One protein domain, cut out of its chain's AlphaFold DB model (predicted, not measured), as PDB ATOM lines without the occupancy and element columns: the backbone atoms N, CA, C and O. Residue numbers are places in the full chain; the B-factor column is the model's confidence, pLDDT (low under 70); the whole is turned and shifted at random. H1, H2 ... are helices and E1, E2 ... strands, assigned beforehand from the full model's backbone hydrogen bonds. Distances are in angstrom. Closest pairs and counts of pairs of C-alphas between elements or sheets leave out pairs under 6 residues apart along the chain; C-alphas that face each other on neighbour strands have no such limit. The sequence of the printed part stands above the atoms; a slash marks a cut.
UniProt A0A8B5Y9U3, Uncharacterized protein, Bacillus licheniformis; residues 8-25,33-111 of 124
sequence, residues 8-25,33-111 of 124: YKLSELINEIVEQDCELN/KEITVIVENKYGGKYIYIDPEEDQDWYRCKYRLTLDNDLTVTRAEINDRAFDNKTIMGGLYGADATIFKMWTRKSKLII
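This is residues 8 to 25 and 33 to 111 of the 124 residues of an uncharacterized protein of Bacillus licheniformis (UniProt A0A8B5Y9U3). A twisted sheet of four antiparallel strands, E1 to E4, has two helices over one face, H1 and H2, which run opposite ways and meet near the start of H2. The short strand E5 lies on the helix side, near one end of E3 and E4, and a long loop, residues 79 to 93, leads from the edge strand E4 round to H2. The printed part has 97 residues, with two named helices and five named strands in the order H1, E1, E2, E3, E4, H2, E5; the class is mixed, helices and strands. The sheet's order is E1, E2, E3, E4, and the whole is compact, with a radius of gyration of the C-alphas of 12.7 A and spans of 36 by 32 by 22 A.

H1, residues 10 to 21, begins with C-alpha 10 at (230.560, 176.592, 112.039) and is 16.2 A long. After the cut come E1, residues 36 to 42, 18.6 A, and E2, residues 45 to 51, 20.2 A. E3, residues 63 to 67, is 13.1 A long, and E4, residues 73 to 78, is 13.7 A long. H2, residues 94 to 105, is 16.7 A long and begins with C-alpha 94 at (242.392, 174.237, 120.363). E5, residues 108 to 110, is 6.1 A long and ends with C-alpha 110 at (230.612, 177.043, 106.076).

E1 to E4 form a meander, each strand the antiparallel neighbour of the one before, with E1 and E4 as edge strands. E1 and E2 are a hairpin at 167 degrees, with N 38 and O 49 at 2.9 A. E2 and E3 are a hairpin at 166 degrees, with N 48 and O 65 at 3.0 A. E3 and E4 are a hairpin at 169 degrees, with N 64 and O 77 at 3.0 A. H2 is on the sheet at a height over the sheet of 8.7 A, over E4 and along the strands, at 24 degrees to E4 on the local plane; the closest C-alphas are those of Val 73 and Trp 103, 5.3 A apart. H1 is on the same sheet, and with H2 it makes two layers, helices on one face of a sheet. H2 touches H1 with residues 94 to 98 alone, at a steep tilt of 41 degrees, opposite ways; the closest C-alphas, those of Glu 16 and Ala 95, are 5.3 A apart. E5 pairs with no named strand, but its residues 109 to 110 pair in parallel with residues 8 to 9. E5 is apart from E1 and E2. In H1 and H2 every O i to N i+4 pair is within hydrogen-bond range.

The two C-alphas farthest apart, those of Asn 25 and Gly 44, are 39.9 A apart. Residues 26 to 32 are not printed, and C-alphas 25 and 33 are 10.8 A apart across the cut. The links E2 to E3 and E4 to H2 are long. The mean pLDDT of the printed part is 92.2, and residues 85 to 91 are under 70.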
ATOM      1  N   TYR A   8     235.820 174.480 106.753       98.06
ATOM      2  CA  TYR A   8     235.433 174.177 108.130       98.06
ATOM      3  C   TYR A   8     233.956 174.490 108.295       98.06
ATOM      4  O   TYR A   8     233.450 175.405 107.647       98.06
ATOM      5  N   LYS A   9     233.267 173.756 109.160       98.56
ATOM      6  CA  LYS A   9     231.880 174.059 109.515       98.56
ATOM      7  C   LYS A   9     231.818 174.934 110.759       98.56
ATOM      8  O   LYS A   9     232.689 174.846 111.624       98.56
ATOM      9  N   LEU A  10     230.789 175.770 110.856       98.56
ATOM     10  CA  LEU A  10     230.560 176.592 112.039       98.56
ATOM     11  C   LEU A  10     230.233 175.719 113.255       98.56
ATOM     12  O   LEU A  10     230.752 175.985 114.332       98.56
ATOM     13  N   SER A  11     229.462 174.646 113.064       98.56
ATOM     14  CA  SER A  11     229.201 173.646 114.109       98.56
ATOM     15  C   SER A  11     230.483 173.016 114.673       98.56
ATOM     16  O   SER A  11     230.646 172.935 115.885       98.56
ATOM     17  N   GLU A  12     231.432 172.639 113.807       98.00
ATOM     18  CA  GLU A  12     232.735 172.088 114.214       98.00
ATOM     19  C   GLU A  12     233.540 173.095 115.042       98.00
ATOM     20  O   GLU A  12     234.080 172.745 116.087       98.00
ATOM     21  N   LEU A  13     233.597 174.354 114.594       98.38
ATOM     22  CA  LEU A  13     234.307 175.408 115.316       98.38
ATOM     23  C   LEU A  13     233.682 175.683 116.689       98.38
ATOM     24  O   LEU A  13     234.408 175.872 117.658       98.38
ATOM     25  N   ILE A  14     232.349 175.723 116.763       98.56
ATOM     26  CA  ILE A  14     231.626 175.924 118.022       98.56
ATOM     27  C   ILE A  14     231.946 174.794 119.002       98.56
ATOM     28  O   ILE A  14     232.276 175.083 120.146       98.56
ATOM     29  N   ASN A  15     231.935 173.538 118.554       97.75
ATOM     30  CA  ASN A  15     232.277 172.409 119.418       97.75
ATOM     31  C   ASN A  15     233.722 172.501 119.930       97.75
ATOM     32  O   ASN A  15     233.949 172.310 121.118       97.75
ATOM     33  N   GLU A  16     234.686 172.874 119.078       97.44
ATOM     34  CA  GLU A  16     236.072 173.100 119.522       97.44
ATOM     35  C   GLU A  16     236.173 174.223 120.573       97.44
ATOM     36  O   GLU A  16     236.968 174.121 121.505       97.44
ATOM     37  N   ILE A  17     235.380 175.294 120.442       97.69
ATOM     38  CA  ILE A  17     235.322 176.388 121.426       97.69
ATOM     39  C   ILE A  17     234.718 175.896 122.743       97.69
ATOM     40  O   ILE A  17     235.257 176.179 123.808       97.69
ATOM     41  N   VAL A  18     233.619 175.150 122.673       97.25
ATOM     42  CA  VAL A  18     232.913 174.619 123.840       97.25
ATOM     43  C   VAL A  18     233.790 173.631 124.610       97.25
ATOM     44  O   VAL A  18     233.936 173.762 125.824       97.25
ATOM     45  N   GLU A  19     234.450 172.703 123.915       95.50
ATOM     46  CA  GLU A  19     235.414 171.771 124.514       95.50
ATOM     47  C   GLU A  19     236.583 172.498 125.193       95.50
ATOM     48  O   GLU A  19     237.093 172.036 126.214       95.50
ATOM     49  N   GLN A  20     237.022 173.625 124.628       94.88
ATOM     50  CA  GLN A  20     238.145 174.395 125.152       94.88
ATOM     51  C   GLN A  20     237.765 175.278 126.348       94.88
ATOM     52  O   GLN A  20     238.559 175.391 127.280       94.88
ATOM     53  N   ASP A  21     236.608 175.943 126.298       95.00
ATOM     54  CA  ASP A  21     236.316 177.106 127.146       95.00
ATOM     55  C   ASP A  21     235.089 176.935 128.073       95.00
ATOM     56  O   ASP A  21     234.900 177.776 128.945       95.00
ATOM     57  N   CYS A  22     234.239 175.907 127.902       94.62
ATOM     58  CA  CYS A  22     232.941 175.818 128.607       94.62
ATOM     59  C   CYS A  22     232.869 174.805 129.763       94.62
ATOM     60  O   CYS A  22     231.815 174.708 130.384       94.62
ATOM     61  N   GLU A  23     233.937 174.044 130.040       93.56
ATOM     62  CA  GLU A  23     234.029 173.112 131.187       93.56
ATOM     63  C   GLU A  23     232.786 172.202 131.370       93.56
ATOM     64  O   GLU A  23     232.376 171.902 132.486       93.56
ATOM     65  N   LEU A  24     232.181 171.718 130.271       94.50
ATOM     66  CA  LEU A  24     230.878 171.022 130.301       94.50
ATOM     67  C   LEU A  24     230.815 169.799 131.231       94.50
ATOM     68  O   LEU A  24     229.748 169.464 131.738       94.50
ATOM     69  N   ASN A  25     231.948 169.134 131.463       93.94
ATOM     70  CA  ASN A  25     232.031 167.974 132.356       93.94
ATOM     71  C   ASN A  25     231.783 168.338 133.830       93.94
ATOM     72  O   ASN A  25     231.574 167.448 134.653       93.94
ATOM     73  N   LYS A  33     224.947 174.934 129.607       97.31
ATOM     74  CA  LYS A  33     225.725 176.125 129.264       97.31
ATOM     75  C   LYS A  33     225.205 176.695 127.953       97.31
ATOM     76  O   LYS A  33     225.184 175.999 126.937       97.31
ATOM     77  N   GLU A  34     224.818 177.963 127.970       98.06
ATOM     78  CA  GLU A  34     224.559 178.737 126.758       98.06
ATOM     79  C   GLU A  34     225.799 179.536 126.347       98.06
ATOM     80  O   GLU A  34     226.562 180.018 127.187       98.06
ATOM     81  N   ILE A  35     225.999 179.655 125.035       98.44
ATOM     82  CA  ILE A  35     227.066 180.448 124.423       98.44
ATOM     83  C   ILE A  35     226.463 181.494 123.486       98.44
ATOM     84  O   ILE A  35     225.400 181.292 122.891       98.44
ATOM     85  N   THR A  36     227.183 182.587 123.263       98.75
ATOM     86  CA  THR A  36     226.784 183.587 122.273       98.75
ATOM     87  C   THR A  36     227.288 183.191 120.888       98.75
ATOM     88  O   THR A  36     228.491 183.048 120.679       98.75
ATOM     89  N   VAL A  37     226.388 183.096 119.903       98.56
ATOM     90  CA  VAL A  37     226.741 183.019 118.474       98.56
ATOM     91  C   VAL A  37     225.919 184.040 117.698       98.56
ATOM     92  O   VAL A  37     224.692 183.981 117.664       98.56
ATOM     93  N   ILE A  38     226.599 184.972 117.035       98.44
ATOM     94  CA  ILE A  38     225.969 186.024 116.237       98.44
ATOM     95  C   ILE A  38     226.485 185.928 114.802       98.44
ATOM     96  O   ILE A  38     227.689 185.989 114.551       98.44
ATOM     97  N   VAL A  39     225.558 185.821 113.846       97.62
ATOM     98  CA  VAL A  39     225.847 185.801 112.407       97.62
ATOM     99  C   VAL A  39     225.194 187.007 111.743       97.62
ATOM    100  O   VAL A  39     223.970 187.095 111.655       97.62
ATOM    101  N   GLU A  40     226.004 187.928 111.224       96.38
ATOM    102  CA  GLU A  40     225.520 189.130 110.544       96.38
ATOM    103  C   GLU A  40     225.971 189.186 109.083       96.38
ATOM    104  O   GLU A  40     227.099 188.831 108.743       96.38
ATOM    105  N   ASN A  41     225.112 189.725 108.215       93.69
ATOM    106  CA  ASN A  41     225.486 190.120 106.857       93.69
ATOM    107  C   ASN A  41     225.555 191.654 106.805       93.69
ATOM    108  O   ASN A  41     224.528 192.321 106.934       93.69
ATOM    109  N   LYS A  42     226.753 192.223 106.633       87.31
ATOM    110  CA  LYS A  42     226.976 193.681 106.594       87.31
ATOM    111  C   LYS A  42     228.036 194.031 105.552       87.31
ATOM    112  O   LYS A  42     228.959 193.263 105.321       87.31
ATOM    113  N   TYR A  43     227.920 195.201 104.921       77.75
ATOM    114  CA  TYR A  43     228.948 195.765 104.024       77.75
ATOM    115  C   TYR A  43     229.479 194.816 102.926       77.75
ATOM    116  O   TYR A  43     230.639 194.909 102.543       77.75
ATOM    117  N   GLY A  44     228.643 193.902 102.420       80.50
ATOM    118  CA  GLY A  44     229.054 192.936 101.393       80.50
ATOM    119  C   GLY A  44     229.952 191.801 101.898       80.50
ATOM    120  O   GLY A  44     230.638 191.190 101.090       80.50
ATOM    121  N   GLY A  45     229.959 191.530 103.206       88.44
ATOM    122  CA  GLY A  45     230.616 190.377 103.821       88.44
ATOM    123  C   GLY A  45     229.769 189.776 104.945       88.44
ATOM    124  O   GLY A  45     228.679 190.271 105.263       88.44
ATOM    125  N   LYS A  46     230.279 188.702 105.553       96.31
ATOM    126  CA  LYS A  46     229.655 188.075 106.726       96.31
ATOM    127  C   LYS A  46     230.532 188.234 107.954       96.31
ATOM    128  O   LYS A  46     231.752 188.149 107.863       96.31
ATOM    129  N   TYR A  47     229.901 188.436 109.097       97.75
ATOM    130  CA  TYR A  47     230.572 188.565 110.379       97.75
ATOM    131  C   TYR A  47     230.054 187.476 111.303       97.75
ATOM    132  O   TYR A  47     228.841 187.302 111.423       97.75
ATOM    133  N   ILE A  48     230.982 186.741 111.907       98.31
ATOM    134  CA  ILE A  48     230.695 185.681 112.867       98.31
ATOM    135  C   ILE A  48     231.323 186.097 114.189       98.31
ATOM    136  O   ILE A  48     232.526 186.355 114.241       98.31
ATOM    137  N   TYR A  49     230.513 186.165 115.236       98.50
ATOM    138  CA  TYR A  49     230.960 186.469 116.588       98.50
ATOM    139  C   TYR A  49     230.577 185.303 117.490       98.50
ATOM    140  O   TYR A  49     229.435 184.846 117.428       98.50
ATOM    141  N   ILE A  50     231.536 184.797 118.262       98.69
ATOM    142  CA  ILE A  50     231.338 183.663 119.165       98.69
ATOM    143  C   ILE A  50     231.944 184.019 120.517       98.69
ATOM    144  O   ILE A  50     233.092 184.475 120.578       98.69
ATOM    145  N   ASP A  51     231.189 183.797 121.584       98.50
ATOM    146  CA  ASP A  51     231.671 183.909 122.954       98.50
ATOM    147  C   ASP A  51     231.239 182.688 123.772       98.50
ATOM    148  O   ASP A  51     230.074 182.303 123.665       98.50
ATOM    149  N   PRO A  52     232.137 182.077 124.567       97.75
ATOM    150  CA  PRO A  52     231.770 181.026 125.514       97.75
ATOM    151  C   PRO A  52     230.727 181.460 126.553       97.75
ATOM    152  O   PRO A  52     230.093 180.600 127.149       97.75
ATOM    153  N   GLU A  53     230.542 182.761 126.782       98.00
ATOM    154  CA  GLU A  53     229.487 183.295 127.640       98.00
ATOM    155  C   GLU A  53     228.220 183.649 126.852       98.00
ATOM    156  O   GLU A  53     228.264 184.088 125.697       98.00
ATOM    157  N   GLU A  54     227.070 183.489 127.500       97.56
ATOM    158  CA  GLU A  54     225.769 183.917 126.981       97.56
ATOM    159  C   GLU A  54     225.617 185.453 126.987       97.56
ATOM    160  O   GLU A  54     226.399 186.184 127.607       97.56
ATOM    161  N   ASP A  55     224.603 185.942 126.266       96.94
ATOM    162  CA  ASP A  55     224.167 187.345 126.237       96.94
ATOM    163  C   ASP A  55     225.270 188.389 125.971       96.94
ATOM    164  O   ASP A  55     225.205 189.539 126.426       96.94
ATOM    165  N   GLN A  56     226.294 188.025 125.195       98.12
ATOM    166  CA  GLN A  56     227.344 188.962 124.817       98.12
ATOM    167  C   GLN A  56     226.942 189.826 123.623       98.12
ATOM    168  O   GLN A  56     226.451 189.364 122.593       98.12
ATOM    169  N   ASP A  57     227.261 191.117 123.714       97.69
ATOM    170  CA  ASP A  57     227.285 191.975 122.537       97.69
ATOM    171  C   ASP A  57     228.404 191.533 121.573       97.69
ATOM    172  O   ASP A  57     229.501 191.153 121.994       97.69
ATOM    173  N   TRP A  58     228.192 191.705 120.264       96.94
ATOM    174  CA  TRP A  58     229.155 191.313 119.220       96.94
ATOM    175  C   TRP A  58     230.578 191.865 119.433       96.94
ATOM    176  O   TRP A  58     231.563 191.216 119.088       96.94
ATOM    177  N   TYR A  59     230.705 193.073 119.998       94.44
ATOM    178  CA  TYR A  59     231.999 193.723 120.226       94.44
ATOM    179  C   TYR A  59     232.713 193.202 121.477       94.44
ATOM    180  O   TYR A  59     233.888 193.504 121.652       94.44
ATOM    181  N   ARG A  60     232.031 192.431 122.331       96.62
ATOM    182  CA  ARG A  60     232.614 191.769 123.507       96.62
ATOM    183  C   ARG A  60     233.003 190.322 123.242       96.62
ATOM    184  O   ARG A  60     233.825 189.803 123.980       96.62
ATOM    185  N   CYS A  61     232.457 189.719 122.185       98.25
ATOM    186  CA  CYS A  61     232.728 188.331 121.839       98.25
ATOM    187  C   CYS A  61     234.233 188.058 121.693       98.25
ATOM    188  O   CYS A  61     234.919 188.733 120.912       98.25
ATOM    189  N   LYS A  62     234.720 187.030 122.398       97.12
ATOM    190  CA  LYS A  62     236.103 186.545 122.381       97.12
ATOM    191  C   LYS A  62     236.594 186.293 120.966       97.12
ATOM    192  O   LYS A  62     237.694 186.733 120.634       97.12
ATOM    193  N   TYR A  63     235.798 185.612 120.141       97.75
ATOM    194  CA  TYR A  63     236.142 185.275 118.764       97.75
ATOM    195  C   TYR A  63     235.333 186.123 117.788       97.75
ATOM    196  O   TYR A  63     234.102 186.114 117.808       97.75
ATOM    197  N   ARG A  64     236.019 186.834 116.886       97.69
ATOM    198  CA  ARG A  64     235.376 187.646 115.840       97.69
ATOM    199  C   ARG A  64     236.007 187.360 114.488       97.69
ATOM    200  O   ARG A  64     237.203 187.584 114.290       97.69
ATOM    201  N   LEU A  65     235.206 186.875 113.547       97.69
ATOM    202  CA  LEU A  65     235.635 186.501 112.202       97.69
ATOM    203  C   LEU A  65     234.928 187.362 111.162       97.69
ATOM    204  O   LEU A  65     233.728 187.619 111.250       97.69
ATOM    205  N   THR A  66     235.671 187.763 110.136       97.25
ATOM    206  CA  THR A  66     235.110 188.367 108.925       97.25
ATOM    207  C   THR A  66     235.301 187.409 107.764       97.25
ATOM    208  O   THR A  66     236.416 186.939 107.514       97.25
ATOM    209  N   LEU A  67     234.213 187.144 107.051       97.31
ATOM    210  CA  LEU A  67     234.178 186.315 105.859       97.31
ATOM    211  C   LEU A  67     233.884 187.173 104.628       97.31
ATOM    212  O   LEU A  67     233.081 188.109 104.688       97.31
ATOM    213  N   ASP A  68     234.507 186.819 103.509       95.00
ATOM    214  CA  ASP A  68     234.103 187.321 102.195       95.00
ATOM    215  C   ASP A  68     232.813 186.617 101.716       95.00
ATOM    216  O   ASP A  68     232.279 185.711 102.365       95.00
ATOM    217  N   ASN A  69     232.294 187.026 100.561       91.94
ATOM    218  CA  ASN A  69     231.071 186.495  99.960       91.94
ATOM    219  C   ASN A  69     231.142 184.994  99.646       91.94
ATOM    220  O   ASN A  69     230.110 184.322  99.639       91.94
ATOM    221  N   ASP A  70     232.340 184.463  99.403       94.38
ATOM    222  CA  ASP A  70     232.591 183.039  99.165       94.38
ATOM    223  C   ASP A  70     232.852 182.237 100.455       94.38
ATOM    224  O   ASP A  70     233.227 181.064 100.385       94.38
ATOM    225  N   LEU A  71     232.622 182.868 101.614       96.38
ATOM    226  CA  LEU A  71     232.831 182.346 102.965       96.38
ATOM    227  C   LEU A  71     234.300 182.207 103.389       96.38
ATOM    228  O   LEU A  71     234.574 181.646 104.451       96.38
ATOM    229  N   THR A  72     235.243 182.737 102.611       97.19
ATOM    230  CA  THR A  72     236.666 182.746 102.969       97.19
ATOM    231  C   THR A  72     236.925 183.621 104.192       97.19
ATOM    232  O   THR A  72     236.526 184.785 104.222       97.19
ATOM    233  N   VAL A  73     237.657 183.100 105.181       97.00
ATOM    234  CA  VAL A  73     238.074 183.866 106.366       97.00
ATOM    235  C   VAL A  73     239.125 184.912 105.977       97.00
ATOM    236  O   VAL A  73     240.277 184.598 105.656       97.00
ATOM    237  N   THR A  74     238.749 186.190 106.030       94.88
ATOM    238  CA  THR A  74     239.624 187.315 105.656       94.88
ATOM    239  C   THR A  74     240.274 187.976 106.864       94.88
ATOM    240  O   THR A  74     241.440 188.379 106.784       94.88
ATOM    241  N   ARG A  75     239.572 188.000 108.003       94.69
ATOM    242  CA  ARG A  75     240.040 188.539 109.284       94.69
ATOM    243  C   ARG A  75     239.595 187.637 110.428       94.69
ATOM    244  O   ARG A  75     238.498 187.087 110.388       94.69
ATOM    245  N   ALA A  76     240.452 187.518 111.431       94.69
ATOM    246  CA  ALA A  76     240.160 186.820 112.669       94.69
ATOM    247  C   ALA A  76     240.764 187.587 113.848       94.69
ATOM    248  O   ALA A  76     241.900 188.068 113.771       94.69
ATOM    249  N   GLU A  77     239.982 187.708 114.912       94.06
ATOM    250  CA  GLU A  77     240.361 188.343 116.167       94.06
ATOM    251  C   GLU A  77     240.014 187.427 117.332       94.06
ATOM    252  O   GLU A  77     238.939 186.822 117.343       94.06
ATOM    253  N   ILE A  78     240.925 187.353 118.302       92.69
ATOM    254  CA  ILE A  78     240.751 186.611 119.551       92.69
ATOM    255  C   ILE A  78     241.098 187.551 120.706       92.69
ATOM    256  O   ILE A  78     242.194 188.113 120.715       92.69
ATOM    257  N   ASN A  79     240.196 187.736 121.677       89.44
ATOM    258  CA  ASN A  79     240.398 188.617 122.841       89.44
ATOM    259  C   ASN A  79     240.875 190.032 122.448       89.44
ATOM    260  O   ASN A  79     241.915 190.504 122.912       89.44
ATOM    261  N   ASP A  80     240.168 190.674 121.514       85.06
ATOM    262  CA  ASP A  80     240.512 191.993 120.956       85.06
ATOM    263  C   ASP A  80     241.864 192.092 120.230       85.06
ATOM    264  O   ASP A  80     242.315 193.185 119.873       85.06
ATOM    265  N   ARG A  81     242.517 190.960 119.951       85.25
ATOM    266  CA  ARG A  81     243.762 190.911 119.180       85.25
ATOM    267  C   ARG A  81     243.487 190.351 117.798       85.25
ATOM    268  O   ARG A  81     243.182 189.172 117.641       85.25
ATOM    269  N   ALA A  82     243.628 191.202 116.789       83.12
ATOM    270  CA  ALA A  82     243.624 190.769 115.402       83.12
ATOM    271  C   ALA A  82     244.917 190.020 115.074       83.12
ATOM    272  O   ALA A  82     246.004 190.456 115.460       83.12
ATOM    273  N   PHE A  83     244.811 188.927 114.318       81.19
ATOM    274  CA  PHE A  83     246.004 188.310 113.753       81.19
ATOM    275  C   PHE A  83     246.628 189.239 112.710       81.19
ATOM    276  O   PHE A  83     245.993 189.628 111.727       81.19
ATOM    277  N   ASP A  84     247.896 189.574 112.926       74.06
ATOM    278  CA  ASP A  84     248.731 190.289 111.975       74.06
ATOM    279  C   ASP A  84     250.032 189.514 111.713       74.06
ATOM    280  O   ASP A  84     250.423 188.618 112.461       74.06
ATOM    281  N   ASN A  85     250.729 189.858 110.627       64.38
ATOM    282  CA  ASN A  85     251.980 189.195 110.234       64.38
ATOM    283  C   ASN A  85     253.138 189.399 111.235       64.38
ATOM    284  O   ASN A  85     254.248 188.934 110.975       64.38
ATOM    285  N   LYS A  86     252.932 190.144 112.327       62.47
ATOM    286  CA  LYS A  86     253.981 190.558 113.264       62.47
ATOM    287  C   LYS A  86     253.811 189.963 114.661       62.47
ATOM    288  O   LYS A  86     254.772 189.999 115.428       62.47
ATOM    289  N   THR A  87     252.653 189.388 114.984       54.78
ATOM    290  CA  THR A  87     252.296 189.102 116.376       54.78
ATOM    291  C   THR A  87     251.660 187.733 116.542       54.78
ATOM    292  O   THR A  87     250.448 187.639 116.677       54.78
ATOM    293  N   ILE A  88     252.472 186.671 116.615       59.94
ATOM    294  CA  ILE A  88     252.073 185.403 117.256       59.94
ATOM    295  C   ILE A  88     253.297 184.811 117.963       59.94
ATOM    296  O   ILE A  88     254.013 183.974 117.425       59.94
ATOM    297  N   MET A  89     253.574 185.314 119.168       51.59
ATOM    298  CA  MET A  89     254.665 184.860 120.050       51.59
ATOM    299  C   MET A  89     254.110 184.137 121.292       51.59
ATOM    300  O   MET A  89     254.652 184.256 122.386       51.59
ATOM    301  N   GLY A  90     253.000 183.411 121.133       61.38
ATOM    302  CA  GLY A  90     252.363 182.603 122.176       61.38
ATOM    303  C   GLY A  90     251.691 181.377 121.562       61.38
ATOM    304  O   GLY A  90     251.221 181.443 120.427       61.38
ATOM    305  N   GLY A  91     251.718 180.250 122.276       68.88
ATOM    306  CA  GLY A  91     251.181 178.980 121.795       68.88
ATOM    307  C   GLY A  91     249.682 179.082 121.533       68.88
ATOM    308  O   GLY A  91     248.911 179.340 122.450       68.88
ATOM    309  N   LEU A  92     249.293 178.910 120.274       85.00
ATOM    310  CA  LEU A  92     247.901 178.741 119.886       85.00
ATOM    311  C   LEU A  92     247.549 177.262 120.037       85.00
ATOM    312  O   LEU A  92     248.253 176.401 119.496       85.00
ATOM    313  N   TYR A  93     246.453 176.977 120.728       88.44
ATOM    314  CA  TYR A  93     245.933 175.628 120.954       88.44
ATOM    315  C   TYR A  93     244.428 175.606 120.667       88.44
ATOM    316  O   TYR A  93     243.844 176.667 120.476       88.44
ATOM    317  N   GLY A  94     243.836 174.412 120.567       92.75
ATOM    318  CA  GLY A  94     242.392 174.237 120.363       92.75
ATOM    319  C   GLY A  94     241.799 175.126 119.261       92.75
ATOM    320  O   GLY A  94     242.379 175.248 118.172       92.75
ATOM    321  N   ALA A  95     240.680 175.775 119.580       95.31
ATOM    322  CA  ALA A  95     239.951 176.668 118.689       95.31
ATOM    323  C   ALA A  95     240.811 177.850 118.212       95.31
ATOM    324  O   ALA A  95     240.767 178.198 117.028       95.31
ATOM    325  N   ASP A  96     241.671 178.419 119.067       93.81
ATOM    326  CA  ASP A  96     242.577 179.514 118.693       93.81
ATOM    327  C   ASP A  96     243.506 179.093 117.541       93.81
ATOM    328  O   ASP A  96     243.705 179.826 116.564       93.81
ATOM    329  N   ALA A  97     244.057 177.875 117.623       92.50
ATOM    330  CA  ALA A  97     244.908 177.312 116.577       92.50
ATOM    331  C   ALA A  97     244.129 177.004 115.295       92.50
ATOM    332  O   ALA A  97     244.666 177.169 114.194       92.50
ATOM    333  N   THR A  98     242.887 176.539 115.417       95.50
ATOM    334  CA  THR A  98     242.001 176.275 114.278       95.50
ATOM    335  C   THR A  98     241.647 177.566 113.547       95.50
ATOM    336  O   THR A  98     241.865 177.656 112.336       95.50
ATOM    337  N   ILE A  99     241.240 178.615 114.266       95.62
ATOM    338  CA  ILE A  99     240.952 179.940 113.700       95.62
ATOM    339  C   ILE A  99     242.179 180.530 113.012       95.62
ATOM    340  O   ILE A  99     242.093 181.015 111.879       95.62
ATOM    341  N   PHE A 100     243.343 180.427 113.646       92.31
ATOM    342  CA  PHE A 100     244.585 180.876 113.039       92.31
ATOM    343  C   PHE A 100     244.909 180.142 111.728       92.31
ATOM    344  O   PHE A 100     245.291 180.768 110.732       92.31
ATOM    345  N   LYS A 101     244.726 178.815 111.678       92.38
ATOM    346  CA  LYS A 101     244.902 178.031 110.443       92.38
ATOM    347  C   LYS A 101     243.909 178.457 109.366       92.38
ATOM    348  O   LYS A 101     244.330 178.616 108.224       92.38
ATOM    349  N   MET A 102     242.635 178.665 109.708       95.38
ATOM    350  CA  MET A 102     241.625 179.130 108.752       95.38
ATOM    351  C   MET A 102     242.030 180.471 108.130       95.38
ATOM    352  O   MET A 102     242.053 180.608 106.907       95.38
ATOM    353  N   TRP A 103     242.430 181.435 108.963       94.50
ATOM    354  CA  TRP A 103     242.821 182.770 108.512       94.50
ATOM    355  C   TRP A 103     244.096 182.775 107.653       94.50
ATOM    356  O   TRP A 103     244.127 183.424 106.600       94.50
ATOM    357  N   THR A 104     245.144 182.053 108.074       92.12
ATOM    358  CA  THR A 104     246.420 181.983 107.331       92.12
ATOM    359  C   THR A 104     246.288 181.257 106.004       92.12
ATOM    360  O   THR A 104     246.955 181.618 105.036       92.12
ATOM    361  N   ARG A 105     245.427 180.239 105.943       93.31
ATOM    362  CA  ARG A 105     245.229 179.409 104.750       93.31
ATOM    363  C   ARG A 105     244.126 179.915 103.834       93.31
ATOM    364  O   ARG A 105     243.966 179.349 102.760       93.31
ATOM    365  N   LYS A 106     243.391 180.955 104.243       94.19
ATOM    366  CA  LYS A 106     242.203 181.437 103.526       94.19
ATOM    367  C   LYS A 106     241.185 180.312 103.317       94.19
ATOM    368  O   LYS A 106     240.611 180.169 102.247       94.19
ATOM    369  N   SER A 107     240.990 179.509 104.361       97.06
ATOM    370  CA  SER A 107     239.952 178.483 104.387       97.06
ATOM    371  C   SER A 107     238.567 179.129 104.444       97.06
ATOM    372  O   SER A 107     238.408 180.259 104.921       97.06
ATOM    373  N   LYS A 108     237.555 178.386 104.003       98.00
ATOM    374  CA  LYS A 108     236.150 178.772 104.112       98.00
ATOM    375  C   LYS A 108     235.556 178.323 105.438       98.00
ATOM    376  O   LYS A 108     235.845 177.216 105.896       98.00
ATOM    377  N   LEU A 109     234.689 179.155 106.006       98.25
ATOM    378  CA  LEU A 109     233.835 178.799 107.136       98.25
ATOM    379  C   LEU A 109     232.388 178.654 106.657       98.25
ATOM    380  O   LEU A 109     231.687 179.634 106.403       98.25
ATOM    381  N   ILE A 110     231.953 177.411 106.511       98.19
ATOM    382  CA  ILE A 110     230.612 177.043 106.076       98.19
ATOM    383  C   ILE A 110     229.650 177.215 107.251       98.19
ATOM    384  O   ILE A 110     229.784 176.553 108.274       98.19
ATOM    385  N   ILE A 111     228.674 178.108 107.093       97.44
ATOM    386  CA  ILE A 111     227.629 178.359 108.092       97.44
ATOM    387  C   ILE A 111     226.547 177.286 107.917       97.44
ATOM    388  O   ILE A 111     225.634 177.444 107.104       97.44
TER     389      ILE A 111